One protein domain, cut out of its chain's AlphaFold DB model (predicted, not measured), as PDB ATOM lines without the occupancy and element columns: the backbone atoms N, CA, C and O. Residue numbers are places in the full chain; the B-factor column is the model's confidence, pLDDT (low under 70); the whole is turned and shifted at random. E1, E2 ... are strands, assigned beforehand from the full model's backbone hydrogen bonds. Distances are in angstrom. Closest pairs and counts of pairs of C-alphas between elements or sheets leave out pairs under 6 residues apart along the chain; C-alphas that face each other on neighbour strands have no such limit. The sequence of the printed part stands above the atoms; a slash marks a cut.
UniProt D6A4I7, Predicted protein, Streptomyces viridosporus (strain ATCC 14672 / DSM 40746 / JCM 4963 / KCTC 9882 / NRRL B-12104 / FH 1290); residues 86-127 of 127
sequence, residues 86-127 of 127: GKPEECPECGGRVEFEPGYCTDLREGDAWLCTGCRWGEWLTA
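Overview. This is residues 86 to 127 of the 127 residues of the protein "Predicted protein" of Streptomyces viridosporus (strain ATCC 14672 / DSM 40746 / JCM 4963 / KCTC 9882 / NRRL B-12104 / FH 1290) (UniProt D6A4I7). A single hairpin of two strands, E1 and E2, bends by about a right angle partway along both strands, like an L, with loops at its open end. The first stretch, residues 86 to 97, makes a loop there before E1, and after E2 the last residues fold back on the inner side of the bend. The printed part has 42 residues, with no named helix and two named strands, E1 then E2, in one antiparallel sheet. The class is all strand, though 17 of the 42 residues are in named elements, under half. The whole is compact, with a radius of gyration of the C-alphas of 9.7 A and spans of 25 by 17 by 15 A.

Arrangement. After residues 86 to 97 comes E1, residues 98 to 106, which bends by 92 degrees at residue 103. A tight link of 2 residues joins it to E2, residues 109 to 116, which bends by 90 degrees at residue 112. E1 and E2 form a hairpin, antiparallel at 154 degrees between their N-to-C directions. Val 98 and Cys 116 have C-alphas that face each other, 4.3 A apart. N 115 and O 99 are within hydrogen-bond range at 2.8 A, and N 106 and O 109 at 2.9 A.

Along the chain. C-alpha 86 is at (636.033, 441.916, 426.889). E1, Val 98 to Thr 106, begins with C-alpha 98 at (624.895, 439.798, 427.960) and measures 17.5 A from first to last C-alpha. E2, Arg 109 to Cys 116, measures 16.3 A and ends with C-alpha 116 at (623.855, 436.508, 430.475).

Size, cuts and confidence. The two C-alphas farthest apart, those of Glu 89 and Asp 107, are 27.0 A apart. The printed part has no cut and ends at residue 127, the chain's last. The mean pLDDT of the printed part is 73.1; residues 86, 103, 107 to 111 and 123 to 127 are under 70.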
ATOM      1  N   GLY A  86     636.375 443.336 426.789       65.50
ATOM      2  CA  GLY A  86     636.033 441.916 426.889       65.50
ATOM      3  C   GLY A  86     634.542 441.599 426.965       65.50
ATOM      4  O   GLY A  86     634.204 440.459 427.288       65.50
ATOM      5  N   LYS A  87     633.653 442.541 426.617       72.38
ATOM      6  CA  LYS A  87     632.243 442.221 426.367       72.38
ATOM      7  C   LYS A  87     632.113 441.150 425.271       72.38
ATOM      8  O   LYS A  87     632.511 441.387 424.128       72.38
ATOM      9  N   PRO A  88     631.522 439.991 425.575       73.50
ATOM     10  CA  PRO A  88     631.169 439.003 424.565       73.50
ATOM     11  C   PRO A  88     629.967 439.505 423.746       73.50
ATOM     12  O   PRO A  88     629.010 440.034 424.309       73.50
ATOM     13  N   GLU A  89     629.998 439.326 422.419       78.81
ATOM     14  CA  GLU A  89     628.899 439.741 421.521       78.81
ATOM     15  C   GLU A  89     627.570 439.055 421.886       78.81
ATOM     16  O   GLU A  89     626.498 439.659 421.834       78.81
ATOM     17  N   GLU A  90     627.657 437.798 422.316       82.25
ATOM     18  CA  GLU A  90     626.547 436.966 422.758       82.25
ATOM     19  C   GLU A  90     627.052 435.926 423.765       82.25
ATOM     20  O   GLU A  90     628.234 435.578 423.804       82.25
ATOM     21  N   CYS A  91     626.157 435.432 424.617       82.38
ATOM     22  CA  CYS A  91     626.501 434.408 425.591       82.38
ATOM     23  C   CYS A  91     626.915 433.104 424.878       82.38
ATOM     24  O   CYS A  91     626.060 432.486 424.243       82.38
ATOM     25  N   PRO A  92     628.142 432.587 425.045       79.25
ATOM     26  CA  PRO A  92     628.609 431.382 424.359       79.25
ATOM     27  C   PRO A  92     627.835 430.114 424.739       79.25
ATOM     28  O   PRO A  92     627.824 429.162 423.969       79.25
ATOM     29  N   GLU A  93     627.153 430.094 425.889       79.69
ATOM     30  CA  GLU A  93     626.345 428.937 426.304       79.69
ATOM     31  C   GLU A  93     624.952 428.893 425.656       79.69
ATOM     32  O   GLU A  93     624.379 427.815 425.502       79.69
ATOM     33  N   CYS A  94     624.360 430.040 425.299       81.94
ATOM     34  CA  CYS A  94     622.952 430.085 424.879       81.94
ATOM     35  C   CYS A  94     622.619 431.073 423.751       81.94
ATOM     36  O   CYS A  94     621.460 431.151 423.349       81.94
ATOM     37  N   GLY A  95     623.592 431.844 423.258       83.62
ATOM     38  CA  GLY A  95     623.400 432.930 422.288       83.62
ATOM     39  C   GLY A  95     622.618 434.134 422.837       83.62
ATOM     40  O   GLY A  95     622.206 435.010 422.085       83.62
ATOM     41  N   GLY A  96     622.345 434.165 424.144       83.81
ATOM     42  CA  GLY A  96     621.548 435.205 424.793       83.81
ATOM     43  C   GLY A  96     622.300 436.521 424.993       83.81
ATOM     44  O   GLY A  96     623.530 436.561 425.013       83.81
ATOM     45  N   ARG A  97     621.543 437.602 425.209       83.06
ATOM     46  CA  ARG A  97     622.091 438.935 425.494       83.06
ATOM     47  C   ARG A  97     622.852 438.952 426.824       83.06
ATOM     48  O   ARG A  97     622.361 438.426 427.830       83.06
ATOM     49  N   VAL A  98     624.015 439.597 426.805       84.19
ATOM     50  CA  VAL A  98     624.895 439.798 427.960       84.19
ATOM     51  C   VAL A  98     624.844 441.262 428.388       84.19
ATOM     52  O   VAL A  98     624.842 442.156 427.540       84.19
ATOM     53  N   GLU A  99     624.761 441.498 429.692       83.25
ATOM     54  CA  GLU A  99     624.713 442.827 430.300       83.25
ATOM     55  C   GLU A  99     625.821 442.973 431.343       83.25
ATOM     56  O   GLU A  99     626.266 441.988 431.937       83.25
ATOM     57  N   PHE A 100     626.307 444.201 431.498       80.12
ATOM     58  CA  PHE A 100     627.319 444.534 432.488       80.12
ATOM     59  C   PHE A 100     626.650 444.784 433.836       80.12
ATOM     60  O   PHE A 100     625.752 445.620 433.917       80.12
ATOM     61  N   GLU A 101     627.099 444.089 434.876       77.19
ATOM     62  CA  GLU A 101     626.662 444.311 436.252       77.19
ATOM     63  C   GLU A 101     627.875 444.786 437.074       77.19
ATOM     64  O   GLU A 101     628.719 443.963 437.459       77.19
ATOM     65  N   PRO A 102     628.007 446.106 437.309       71.25
ATOM     66  CA  PRO A 102     629.071 446.638 438.148       71.25
ATOM     67  C   PRO A 102     628.842 446.236 439.607       71.25
ATOM     68  O   PRO A 102     627.730 446.346 440.125       71.25
ATOM     69  N   GLY A 103     629.893 445.770 440.283       68.06
ATOM     70  CA  GLY A 103     629.797 445.341 441.682       68.06
ATOM     71  C   GLY A 103     628.868 444.142 441.920       68.06
ATOM     72  O   GLY A 103     628.271 444.030 442.993       68.06
ATOM     73  N   TYR A 104     628.734 443.241 440.943       74.69
ATOM     74  CA  TYR A 104     627.975 442.004 441.100       74.69
ATOM     75  C   TYR A 104     628.478 441.210 442.317       74.69
ATOM     76  O   TYR A 104     629.664 440.888 442.434       74.69
ATOM     77  N   CYS A 105     627.558 440.896 443.232       71.06
ATOM     78  CA  CYS A 105     627.853 440.210 444.483       71.06
ATOM     79  C   CYS A 105     626.982 438.954 444.633       71.06
ATOM     80  O   CYS A 105     625.753 438.994 444.565       71.06
ATOM     81  N   THR A 106     627.645 437.824 444.834       70.00
ATOM     82  CA  THR A 106     627.089 436.477 445.019       70.00
ATOM     83  C   THR A 106     627.857 435.803 446.156       70.00
ATOM     84  O   THR A 106     628.939 436.257 446.524       70.00
ATOM     85  N   ASP A 107     627.331 434.706 446.710       59.97
ATOM     86  CA  ASP A 107     627.898 433.975 447.857       59.97
ATOM     87  C   ASP A 107     629.406 433.651 447.742       59.97
ATOM     88  O   ASP A 107     630.047 433.336 448.745       59.97
ATOM     89  N   LEU A 108     629.982 433.699 446.535       57.97
ATOM     90  CA  LEU A 108     631.381 433.365 446.269       57.97
ATOM     91  C   LEU A 108     632.214 434.493 445.633       57.97
ATOM     92  O   LEU A 108     633.422 434.288 445.483       57.97
ATOM     93  N   ARG A 109     631.623 435.628 445.211       61.78
ATOM     94  CA  ARG A 109     632.327 436.685 444.446       61.78
ATOM     95  C   ARG A 109     631.720 438.066 444.613       61.78
ATOM     96  O   ARG A 109     630.505 438.193 444.671       61.78
ATOM     97  N   GLU A 110     632.592 439.065 444.580       64.69
ATOM     98  CA  GLU A 110     632.258 440.483 444.541       64.69
ATOM     99  C   GLU A 110     633.156 441.155 443.497       64.69
ATOM    100  O   GLU A 110     634.375 440.960 443.513       64.69
ATOM    101  N   GLY A 111     632.553 441.878 442.557       68.00
ATOM    102  CA  GLY A 111     633.264 442.621 441.520       68.00
ATOM    103  C   GLY A 111     632.477 442.710 440.217       68.00
ATOM    104  O   GLY A 111     631.396 442.144 440.078       68.00
ATOM    105  N   ASP A 112     633.033 443.428 439.253       75.69
ATOM    106  CA  ASP A 112     632.391 443.680 437.967       75.69
ATOM    107  C   ASP A 112     632.269 442.402 437.124       75.69
ATOM    108  O   ASP A 112     633.231 441.637 436.991       75.69
ATOM    109  N   ALA A 113     631.087 442.159 436.544       78.94
ATOM    110  CA  ALA A 113     630.814 440.932 435.800       78.94
ATOM    111  C   ALA A 113     629.958 441.145 434.544       78.94
ATOM    112  O   ALA A 113     629.045 441.968 434.499       78.94
ATOM    113  N   TRP A 114     630.223 440.323 433.527       81.62
ATOM    114  CA  TRP A 114     629.406 440.196 432.320       81.62
ATOM    115  C   TRP A 114     628.409 439.053 432.490       81.62
ATOM    116  O   TRP A 114     628.814 437.892 432.515       81.62
ATOM    117  N   LEU A 115     627.116 439.362 432.594       83.38
ATOM    118  CA  LEU A 115     626.075 438.388 432.915       83.38
ATOM    119  C   LEU A 115     625.123 438.152 431.747       83.38
ATOM    120  O   LEU A 115     624.542 439.074 431.178       83.38
ATOM    121  N   CYS A 116     624.905 436.887 431.402       85.56
ATOM    122  CA  CYS A 116     623.855 436.508 430.475       85.56
ATOM    123  C   CYS A 116     622.490 436.540 431.163       85.56
ATOM    124  O   CYS A 116     622.210 435.749 432.066       85.56
ATOM    125  N   THR A 117     621.596 437.361 430.623       80.38
ATOM    126  CA  THR A 117     620.204 437.508 431.079       80.38
ATOM    127  C   THR A 117     619.343 436.253 430.887       80.38
ATOM    128  O   THR A 117     618.288 436.127 431.506       80.38
ATOM    129  N   GLY A 118     619.771 435.318 430.030       78.50
ATOM    130  CA  GLY A 118     619.018 434.105 429.693       78.50
ATOM    131  C   GLY A 118     619.427 432.857 430.476       78.50
ATOM    132  O   GLY A 118     618.565 432.097 430.910       78.50
ATOM    133  N   CYS A 119     620.731 432.621 430.652       79.44
ATOM    134  CA  CYS A 119     621.241 431.382 431.254       79.44
ATOM    135  C   CYS A 119     622.205 431.598 432.424       79.44
ATOM    136  O   CYS A 119     622.815 430.628 432.874       79.44
ATOM    137  N   ARG A 120     622.356 432.839 432.914       74.81
ATOM    138  CA  ARG A 120     623.208 433.165 434.074       74.81
ATOM    139  C   ARG A 120     624.695 432.832 433.863       74.81
ATOM    140  O   ARG A 120     625.469 432.700 434.807       74.81
ATOM    141  N   TRP A 121     625.111 432.674 432.608       74.25
ATOM    142  CA  TRP A 121     626.518 432.577 432.225       74.25
ATOM    143  C   TRP A 121     627.219 433.894 432.573       74.25
ATOM    144  O   TRP A 121     626.670 434.954 432.298       74.25
ATOM    145  N   GLY A 122     628.374 433.825 433.232       71.12
ATOM    146  CA  GLY A 122     628.995 434.972 433.909       71.12
ATOM    147  C   GLY A 122     628.970 434.854 435.433       71.12
ATOM    148  O   GLY A 122     629.976 435.123 436.079       71.12
ATOM    149  N   GLU A 123     627.893 434.306 436.008       69.31
ATOM    150  CA  GLU A 123     627.799 434.059 437.462       69.31
ATOM    151  C   GLU A 123     628.680 432.882 437.908       69.31
ATOM    152  O   GLU A 123     629.112 432.800 439.056       69.31
ATOM    153  N   TRP A 124     628.976 431.975 436.970       59.22
ATOM    154  CA  TRP A 124     629.716 430.730 437.195       59.22
ATOM    155  C   TRP A 124     631.078 430.689 436.494       59.22
ATOM    156  O   TRP A 124     631.796 429.699 436.629       59.22
ATOM    157  N   LEU A 125     631.431 431.721 435.713       52.50
ATOM    158  CA  LEU A 125     632.708 431.764 435.002       52.50
ATOM    159  C   LEU A 125     633.819 432.063 435.993       52.50
ATOM    160  O   LEU A 125     634.064 433.206 436.377       52.50
ATOM    161  N   THR A 126     634.467 431.006 436.463       47.53
ATOM    162  CA  THR A 126     635.552 431.118 437.415       47.53
ATOM    163  C   THR A 126     636.811 431.720 436.787       47.53
ATOM    164  O   THR A 126     637.172 431.321 435.685       47.53
ATOM    165  N   ALA A 127     637.489 432.639 437.495       40.62
ATOM    166  CA  ALA A 127     638.954 432.733 437.452       40.62
ATOM    167  C   ALA A 127     639.620 431.348 437.543       40.62
ATOM    168  O   ALA A 127     639.045 430.485 438.254       40.62
TER     169      ALA A 127